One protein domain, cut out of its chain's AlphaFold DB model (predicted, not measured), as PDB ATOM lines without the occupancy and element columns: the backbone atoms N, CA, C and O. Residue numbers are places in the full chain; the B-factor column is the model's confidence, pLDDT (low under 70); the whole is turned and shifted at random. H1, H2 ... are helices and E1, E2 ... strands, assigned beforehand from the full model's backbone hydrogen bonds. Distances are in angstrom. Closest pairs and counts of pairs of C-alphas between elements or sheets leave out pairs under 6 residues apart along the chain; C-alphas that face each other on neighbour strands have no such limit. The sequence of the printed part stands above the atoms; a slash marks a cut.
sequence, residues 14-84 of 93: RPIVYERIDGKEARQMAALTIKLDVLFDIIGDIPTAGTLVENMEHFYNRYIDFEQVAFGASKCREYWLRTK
ATOM      1  N   ARG A  14     147.361 150.879 225.111       70.56
ATOM      2  CA  ARG A  14     146.617 151.940 224.417       70.56
ATOM      3  C   ARG A  14     146.999 151.868 222.939       70.56
ATOM      4  O   ARG A  14     148.189 151.897 222.637       70.56
ATOM      5  N   PRO A  15     146.041 151.752 222.005       78.88
ATOM      6  CA  PRO A  15     146.389 151.750 220.594       78.88
ATOM      7  C   PRO A  15     146.957 153.115 220.206       78.88
ATOM      8  O   PRO A  15     146.540 154.149 220.734       78.88
ATOM      9  N   ILE A  16     147.901 153.095 219.284       84.38
ATOM     10  CA  ILE A  16     148.543 154.269 218.709       84.38
ATOM     11  C   ILE A  16     148.626 154.062 217.202       84.38
ATOM     12  O   ILE A  16     148.894 152.949 216.747       84.38
ATOM     13  N   VAL A  17     148.359 155.105 216.424       85.31
ATOM     14  CA  VAL A  17     148.559 155.081 214.973       85.31
ATOM     15  C   VAL A  17     149.713 156.001 214.630       85.31
ATOM     16  O   VAL A  17     149.706 157.178 215.005       85.31
ATOM     17  N   TYR A  18     150.663 155.443 213.894       85.44
ATOM     18  CA  TYR A  18     151.739 156.170 213.250       85.44
ATOM     19  C   TYR A  18     151.461 156.233 211.753       85.44
ATOM     20  O   TYR A  18     151.153 155.210 211.135       85.44
ATOM     21  N   GLU A  19     151.561 157.420 211.177       86.56
ATOM     22  CA  GLU A  19     151.460 157.658 209.742       86.56
ATOM     23  C   GLU A  19     152.822 158.091 209.229       86.56
ATOM     24  O   GLU A  19     153.528 158.866 209.870       86.56
ATOM     25  N   ARG A  20     153.218 157.548 208.087       85.50
ATOM     26  CA  ARG A  20     154.449 157.945 207.427       85.50
ATOM     27  C   ARG A  20     154.316 159.392 206.955       85.50
ATOM     28  O   ARG A  20     153.253 159.762 206.469       85.50
ATOM     29  N   ILE A  21     155.381 160.187 207.016       81.31
ATOM     30  CA  ILE A  21     155.365 161.618 206.651       81.31
ATOM     31  C   ILE A  21     154.853 161.850 205.216       81.31
ATOM     32  O   ILE A  21     154.242 162.873 204.925       81.31
ATOM     33  N   ASP A  22     155.051 160.890 204.305       83.81
ATOM     34  CA  ASP A  22     154.549 160.977 202.928       83.81
ATOM     35  C   ASP A  22     153.060 160.607 202.761       83.81
ATOM     36  O   ASP A  22     152.550 160.613 201.638       83.81
ATOM     37  N   GLY A  23     152.373 160.250 203.850       82.25
ATOM     38  CA  GLY A  23     150.954 159.890 203.897       82.25
ATOM     39  C   GLY A  23     150.598 158.567 203.211       82.25
ATOM     40  O   GLY A  23     149.416 158.241 203.089       82.25
ATOM     41  N   LYS A  24     151.579 157.793 202.725       82.44
ATOM     42  CA  LYS A  24     151.313 156.571 201.939       82.44
ATOM     43  C   LYS A  24     151.082 155.336 202.791       82.44
ATOM     44  O   LYS A  24     150.562 154.337 202.295       82.44
ATOM     45  N   GLU A  25     151.500 155.376 204.047       83.44
ATOM     46  CA  GLU A  25     151.456 154.226 204.933       83.44
ATOM     47  C   GLU A  25     151.058 154.646 206.342       83.44
ATOM     48  O   GLU A  25     151.599 155.599 206.892       83.44
ATOM     49  N   ALA A  26     150.146 153.886 206.945       84.69
ATOM     50  CA  ALA A  26     149.788 154.030 208.344       84.69
ATOM     51  C   ALA A  26     149.813 152.666 209.030       84.69
ATOM     52  O   ALA A  26     149.383 151.658 208.461       84.69
ATOM     53  N   ARG A  27     150.309 152.633 210.265       82.75
ATOM     54  CA  ARG A  27     150.424 151.422 211.080       82.75
ATOM     55  C   ARG A  27     149.812 151.672 212.446       82.75
ATOM     56  O   ARG A  27     150.119 152.670 213.095       82.75
ATOM     57  N   GLN A  28     148.968 150.747 212.899       78.69
ATOM     58  CA  GLN A  28     148.502 150.741 214.281       78.69
ATOM     59  C   GLN A  28     149.390 149.819 215.111       78.69
ATOM     60  O   GLN A  28     149.566 148.649 214.775       78.69
ATOM     61  N   MET A  29     149.914 150.347 216.208       77.19
ATOM     62  CA  MET A  29     150.701 149.613 217.191       77.19
ATOM     63  C   MET A  29     150.016 149.714 218.556       77.19
ATOM     64  O   MET A  29     149.055 150.468 218.738       77.19
ATOM     65  N   ALA A  30     150.486 148.936 219.524       67.62
ATOM     66  CA  ALA A  30     150.048 149.065 220.903       67.62
ATOM     67  C   ALA A  30     151.145 149.776 221.699       67.62
ATOM     68  O   ALA A  30     152.274 149.294 221.763       67.62
ATOM     69  N   ALA A  31     150.818 150.920 222.294       64.38
ATOM     70  CA  ALA A  31     151.699 151.579 223.239       64.38
ATOM     71  C   ALA A  31     151.592 150.849 224.579       64.38
ATOM     72  O   ALA A  31     150.504 150.756 225.161       64.38
ATOM     73  N   LEU A  32     152.725 150.341 225.061       62.31
ATOM     74  CA  LEU A  32     152.869 149.926 226.447       62.31
ATOM     75  C   LEU A  32     152.904 151.186 227.303       62.31
ATOM     76  O   LEU A  32     153.907 151.889 227.368       62.31
ATOM     77  N   THR A  33     151.794 151.471 227.973       56.88
ATOM     78  CA  THR A  33     151.760 152.483 229.035       56.88
ATOM     79  C   THR A  33     152.025 151.800 230.374       56.88
ATOM     80  O   THR A  33     151.180 151.765 231.265       56.88
ATOM     81  N   ILE A  34     153.207 151.191 230.494       56.28
ATOM     82  CA  ILE A  34     153.694 150.696 231.783       56.28
ATOM     83  C   ILE A  34     154.214 151.904 232.563       56.28
ATOM     84  O   ILE A  34     155.008 152.692 232.051       56.28
ATOM     85  N   LYS A  35     153.748 152.075 233.802       53.94
ATOM     86  CA  LYS A  35     154.366 153.035 234.719       53.94
ATOM     87  C   LYS A  35     155.747 152.508 235.120       53.94
ATOM     88  O   LYS A  35     155.895 151.315 235.353       53.94
ATOM     89  N   LEU A  36     156.752 153.380 235.177       50.41
ATOM     90  CA  LEU A  36     158.157 153.003 235.389       50.41
ATOM     91  C   LEU A  36     158.370 152.105 236.626       50.41
ATOM     92  O   LEU A  36     159.151 151.163 236.567       50.41
ATOM     93  N   ASP A  37     157.624 152.347 237.703       53.72
ATOM     94  CA  ASP A  37     157.593 151.530 238.925       53.72
ATOM     95  C   ASP A  37     157.119 150.087 238.672       53.72
ATOM     96  O   ASP A  37     157.733 149.138 239.149       53.72
ATOM     97  N   VAL A  38     156.095 149.902 237.839       60.69
ATOM     98  CA  VAL A  38     155.604 148.583 237.406       60.69
ATOM     99  C   VAL A  38     156.596 147.888 236.468       60.69
ATOM    100  O   VAL A  38     156.702 146.666 236.493       60.69
ATOM    101  N   LEU A  39     157.341 148.636 235.650       58.16
ATOM    102  CA  LEU A  39     158.380 148.062 234.786       58.16
ATOM    103  C   LEU A  39     159.523 147.468 235.628       58.16
ATOM    104  O   LEU A  39     159.969 146.353 235.360       58.16
ATOM    105  N   PHE A  40     159.947 148.188 236.671       53.59
ATOM    106  CA  PHE A  40     160.943 147.708 237.630       53.59
ATOM    107  C   PHE A  40     160.454 146.479 238.412       53.59
ATOM    108  O   PHE A  40     161.205 145.513 238.538       53.59
ATOM    109  N   ASP A  41     159.197 146.482 238.865       61.81
ATOM    110  CA  ASP A  41     158.600 145.365 239.611       61.81
ATOM    111  C   ASP A  41     158.379 144.103 238.752       61.81
ATOM    112  O   ASP A  41     158.496 142.988 239.261       61.81
ATOM    113  N   ILE A  42     158.045 144.248 237.461       60.84
ATOM    114  CA  ILE A  42     157.787 143.113 236.554       60.84
ATOM    115  C   ILE A  42     159.079 142.428 236.131       60.84
ATOM    116  O   ILE A  42     159.112 141.204 236.015       60.84
ATOM    117  N   ILE A  43     160.111 143.208 235.816       64.69
ATOM    118  CA  ILE A  43     161.239 142.648 235.085       64.69
ATOM    119  C   ILE A  43     162.208 141.939 236.029       64.69
ATOM    120  O   ILE A  43     162.685 140.868 235.674       64.69
ATOM    121  N   GLY A  44     162.488 142.485 237.218       60.69
ATOM    122  CA  GLY A  44     163.337 141.835 238.232       60.69
ATOM    123  C   GLY A  44     164.771 141.470 237.794       60.69
ATOM    124  O   GLY A  44     165.550 141.002 238.618       60.69
ATOM    125  N   ASP A  45     165.118 141.697 236.523       66.50
ATOM    126  CA  ASP A  45     166.322 141.262 235.823       66.50
ATOM    127  C   ASP A  45     166.778 142.355 234.840       66.50
ATOM    128  O   ASP A  45     166.159 142.625 233.809       66.50
ATOM    129  N   ILE A  46     167.881 143.018 235.182       61.03
ATOM    130  CA  ILE A  46     168.424 144.164 234.437       61.03
ATOM    131  C   ILE A  46     168.677 143.848 232.941       61.03
ATOM    132  O   ILE A  46     168.306 144.680 232.111       61.03
ATOM    133  N   PRO A  47     169.241 142.685 232.554       66.38
ATOM    134  CA  PRO A  47     169.409 142.291 231.152       66.38
ATOM    135  C   PRO A  47     168.111 142.292 230.341       66.38
ATOM    136  O   PRO A  47     168.053 142.900 229.273       66.38
ATOM    137  N   THR A  48     167.049 141.671 230.859       63.53
ATOM    138  CA  THR A  48     165.754 141.606 230.166       63.53
ATOM    139  C   THR A  48     165.112 142.993 230.030       63.53
ATOM    140  O   THR A  48     164.506 143.302 229.000       63.53
ATOM    141  N   ALA A  49     165.292 143.866 231.030       58.44
ATOM    142  CA  ALA A  49     164.857 145.263 230.959       58.44
ATOM    143  C   ALA A  49     165.628 146.032 229.886       58.44
ATOM    144  O   ALA A  49     165.017 146.758 229.103       58.44
ATOM    145  N   GLY A  50     166.945 145.822 229.816       61.38
ATOM    146  CA  GLY A  50     167.812 146.376 228.779       61.38
ATOM    147  C   GLY A  50     167.342 145.982 227.384       61.38
ATOM    148  O   GLY A  50     167.079 146.855 226.568       61.38
ATOM    149  N   THR A  51     167.098 144.692 227.136       65.56
ATOM    150  CA  THR A  51     166.599 144.213 225.836       65.56
ATOM    151  C   THR A  51     165.224 144.785 225.477       65.56
ATOM    152  O   THR A  51     164.953 145.056 224.306       65.56
ATOM    153  N   LEU A  52     164.325 144.981 226.445       66.75
ATOM    154  CA  LEU A  52     163.031 145.618 226.183       66.75
ATOM    155  C   LEU A  52     163.204 147.089 225.789       66.75
ATOM    156  O   LEU A  52     162.592 147.527 224.815       66.75
ATOM    157  N   VAL A  53     164.050 147.826 226.511       63.38
ATOM    158  CA  VAL A  53     164.377 149.223 226.198       63.38
ATOM    159  C   VAL A  53     165.057 149.323 224.834       63.38
ATOM    160  O   VAL A  53     164.605 150.108 224.014       63.38
ATOM    161  N   GLU A  54     166.041 148.479 224.530       60.34
ATOM    162  CA  GLU A  54     166.726 148.439 223.229       60.34
ATOM    163  C   GLU A  54     165.766 148.134 222.076       60.34
ATOM    164  O   GLU A  54     165.841 148.757 221.019       60.34
ATOM    165  N   ASN A  55     164.815 147.215 222.265       62.41
ATOM    166  CA  ASN A  55     163.783 146.956 221.263       62.41
ATOM    167  C   ASN A  55     162.835 148.152 221.109       62.41
ATOM    168  O   ASN A  55     162.480 148.512 219.986       62.41
ATOM    169  N   MET A  56     162.440 148.796 222.212       63.88
ATOM    170  CA  MET A  56     161.646 150.027 222.166       63.88
ATOM    171  C   MET A  56     162.400 151.154 221.451       63.88
ATOM    172  O   MET A  56     161.810 151.827 220.608       63.88
ATOM    173  N   GLU A  57     163.696 151.317 221.714       54.28
ATOM    174  CA  GLU A  57     164.579 152.273 221.046       54.28
ATOM    175  C   GLU A  57     164.803 151.919 219.573       54.28
ATOM    176  O   GLU A  57     164.831 152.808 218.730       54.28
ATOM    177  N   HIS A  58     164.887 150.638 219.213       55.12
ATOM    178  CA  HIS A  58     164.965 150.194 217.821       55.12
ATOM    179  C   HIS A  58     163.708 150.591 217.028       55.12
ATOM    180  O   HIS A  58     163.810 151.061 215.893       55.12
ATOM    181  N   PHE A  59     162.519 150.472 217.632       54.25
ATOM    182  CA  PHE A  59     161.283 150.999 217.044       54.25
ATOM    183  C   PHE A  59     161.245 152.531 217.048       54.25
ATOM    184  O   PHE A  59     160.795 153.129 216.069       54.25
ATOM    185  N   TYR A  60     161.757 153.165 218.103       53.62
ATOM    186  CA  TYR A  60     161.857 154.618 218.206       53.62
ATOM    187  C   TYR A  60     162.812 155.199 217.154       53.62
ATOM    188  O   TYR A  60     162.522 156.222 216.560       53.62
ATOM    189  N   ASN A  61     163.899 154.519 216.799       48.78
ATOM    190  CA  ASN A  61     164.855 154.986 215.792       48.78
ATOM    191  C   ASN A  61     164.331 154.896 214.343       48.78
ATOM    192  O   ASN A  61     165.009 155.337 213.417       48.78
ATOM    193  N   ARG A  62     163.095 154.416 214.129       55.91
ATOM    194  CA  ARG A  62     162.337 154.620 212.875       55.91
ATOM    195  C   ARG A  62     161.492 155.909 212.876       55.91
ATOM    196  O   ARG A  62     160.739 156.122 211.928       55.91
ATOM    197  N   TYR A  63     161.627 156.774 213.891       55.19
ATOM    198  CA  TYR A  63     160.868 158.027 214.059       55.19
ATOM    199  C   TYR A  63     161.029 159.044 212.926       55.19
ATOM    200  O   TYR A  63     160.182 159.917 212.789       55.19
ATOM    201  N   ILE A  64     162.095 158.974 212.124       62.25
ATOM    202  CA  ILE A  64     162.359 160.015 211.117       62.25
ATOM    203  C   ILE A  64     161.324 159.980 209.986       62.25
ATOM    204  O   ILE A  64     161.054 161.015 209.394       62.25
ATOM    205  N   ASP A  65     160.698 158.828 209.728       68.81
ATOM    206  CA  ASP A  65     159.739 158.682 208.633       68.81
ATOM    207  C   ASP A  65     158.277 158.662 209.091       68.81
ATOM    208  O   ASP A  65     157.401 158.672 208.231       68.81
ATOM    209  N   PHE A  66     157.984 158.599 210.396       73.12
ATOM    210  CA  PHE A  66     156.633 158.360 210.915       73.12
ATOM    211  C   PHE A  66     156.254 159.322 212.041       73.12
ATOM    212  O   PHE A  66     156.957 159.444 213.040       73.12
ATOM    213  N   GLU A  67     155.072 159.919 211.928       82.56
ATOM    214  CA  GLU A  67     154.475 160.785 212.937       82.56
ATOM    215  C   GLU A  67     153.317 160.080 213.646       82.56
ATOM    216  O   GLU A  67     152.510 159.367 213.045       82.56
ATOM    217  N   GLN A  68     153.207 160.294 214.955       85.06
ATOM    218  CA  GLN A  68     152.046 159.840 215.711       85.06
ATOM    219  C   GLN A  68     150.831 160.714 215.369       85.06
ATOM    220  O   GLN A  68     150.779 161.884 215.740       85.06
ATOM    221  N   VAL A  69     149.802 160.118 214.771       86.38
ATOM    222  CA  VAL A  69     148.587 160.834 214.332       86.38
ATOM    223  C   VAL A  69     147.346 160.517 215.168       86.38
ATOM    224  O   VAL A  69     146.374 161.273 215.149       86.38
ATOM    225  N   ALA A  70     147.353 159.422 215.938       86.62
ATOM    226  CA  ALA A  70     146.262 159.086 216.853       86.62
ATOM    227  C   ALA A  70     146.746 158.285 218.070       86.62
ATOM    228  O   ALA A  70     147.628 157.443 217.956       86.62
ATOM    229  N   PHE A  71     146.121 158.508 219.229       85.88
ATOM    230  CA  PHE A  71     146.395 157.773 220.468       85.88
ATOM    231  C   PHE A  71     145.098 157.471 221.223       85.88
ATOM    232  O   PHE A  71     144.256 158.349 221.423       85.88
ATOM    233  N   GLY A  72     144.950 156.227 221.674       83.50
ATOM    234  CA  GLY A  72     143.756 155.721 222.342       83.50
ATOM    235  C   GLY A  72     142.669 155.246 221.374       83.50
ATOM    236  O   GLY A  72     142.631 155.624 220.204       83.50
ATOM    237  N   ALA A  73     141.772 154.391 221.875       82.00
ATOM    238  CA  ALA A  73     140.809 153.653 221.053       82.00
ATOM    239  C   ALA A  73     139.903 154.560 220.202       82.00
ATOM    240  O   ALA A  73     139.766 154.320 219.003       82.00
ATOM    241  N   SER A  74     139.335 155.621 220.788       86.44
ATOM    242  CA  SER A  74     138.426 156.529 220.074       86.44
ATOM    243  C   SER A  74     139.124 157.252 218.922       86.44
ATOM    244  O   SER A  74     138.666 157.172 217.787       86.44
ATOM    245  N   LYS A  75     140.287 157.862 219.181       86.69
ATOM    246  CA  LYS A  75     141.035 158.616 218.163       86.69
ATOM    247  C   LYS A  75     141.581 157.716 217.055       86.69
ATOM    248  O   LYS A  75     141.571 158.108 215.894       86.69
ATOM    249  N   CYS A  76     142.030 156.502 217.389       87.19
ATOM    250  CA  CYS A  76     142.468 155.534 216.378       87.19
ATOM    251  C   CYS A  76     141.296 155.114 215.479       87.19
ATOM    252  O   CYS A  76     141.435 155.077 214.260       87.19
ATOM    253  N   ARG A  77     140.117 154.856 216.063       85.69
ATOM    254  CA  ARG A  77     138.899 154.536 215.304       85.69
ATOM    255  C   ARG A  77     138.497 155.679 214.369       85.69
ATOM    256  O   ARG A  77     138.215 155.431 213.202       85.69
ATOM    257  N   GLU A  78     138.492 156.915 214.862       89.38
ATOM    258  CA  GLU A  78     138.198 158.108 214.057       89.38
ATOM    259  C   GLU A  78     139.179 158.269 212.890       89.38
ATOM    260  O   GLU A  78     138.753 158.489 211.755       89.38
ATOM    261  N   TYR A  79     140.482 158.106 213.154       89.56
ATOM    262  CA  TYR A  79     141.520 158.181 212.129       89.56
ATOM    263  C   TYR A  79     141.252 157.192 210.989       89.56
ATOM    264  O   TYR A  79     141.226 157.582 209.821       89.56
ATOM    265  N   TRP A  80     140.991 155.926 211.310       86.94
ATOM    266  CA  TRP A  80     140.809 154.909 210.280       86.94
ATOM    267  C   TRP A  80     139.477 155.002 209.524       86.94
ATOM    268  O   TRP A  80     139.426 154.693 208.332       86.94
ATOM    269  N   LEU A  81     138.409 155.460 210.185       86.00
ATOM    270  CA  LEU A  81     137.143 155.765 209.513       86.00
ATOM    271  C   LEU A  81     137.321 156.887 208.479       86.00
ATOM    272  O   LEU A  81     136.729 156.826 207.401       86.00
ATOM    273  N   ARG A  82     138.166 157.881 208.778       84.88
ATOM    274  CA  ARG A  82     138.474 159.000 207.876       84.88
ATOM    275  C   ARG A  82     139.310 158.576 206.667       84.88
ATOM    276  O   ARG A  82     139.040 159.036 205.562       84.88
ATOM    277  N   THR A  83     140.314 157.717 206.848       78.00
ATOM    278  CA  THR A  83     141.287 157.378 205.788       78.00
ATOM    279  C   THR A  83     140.817 156.290 204.817       78.00
ATOM    280  O   THR A  83     141.552 155.945 203.898       78.00
ATOM    281  N   LYS A  84     139.601 155.744 204.979       66.25
ATOM    282  CA  LYS A  84     139.014 154.666 204.146       66.25
ATOM    283  C   LYS A  84     139.865 153.382 204.023       66.25
ATOM    284  O   LYS A  84     139.451 152.459 203.330       66.25
TER     285      LYS A  84
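Overview. This is residues 14 to 84 of the 93 residues of an uncharacterized protein of Helicobacter sp. 12S02634-8 (UniProt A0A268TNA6). What shape? A strongly twisted antiparallel sheet, E2 E1 E3, has H3 packed on one face; between E2 and E3 the chain loops out through H1 and comes back along H2, and neither of these two helices is on the sheet. How large? The printed part has 71 residues with three named helices and three strands, is mixed in class and loose, radius of gyration of the C-alphas 14.7 A, and spans 44 by 25 by 12 A.

Along the chain. Which elements? E1 is residues 14 to 20, E2 26 to 32, H1 36 to 43, H2 46 to 60, E3 66 to 71, H3 73 to 83. Which anchors? C-alpha 14 is at (146.617, 151.940, 224.417), C-alpha 83 at (141.287, 157.378, 205.788).

Arrangement. What pairs? In the hairpin E1 and E2, N 16 and O 29 are 2.9 A apart. Where is H3? It is on the sheet, over E1 and E3, at a height of 8.6 A. In H1, H2 and H3 every O i to N i+4 pair is within hydrogen-bond range.

Size, cuts and confidence. Any cut? The printed part has no cut. Low confidence? Residues 30 to 65 and residue 84 have pLDDT under 70.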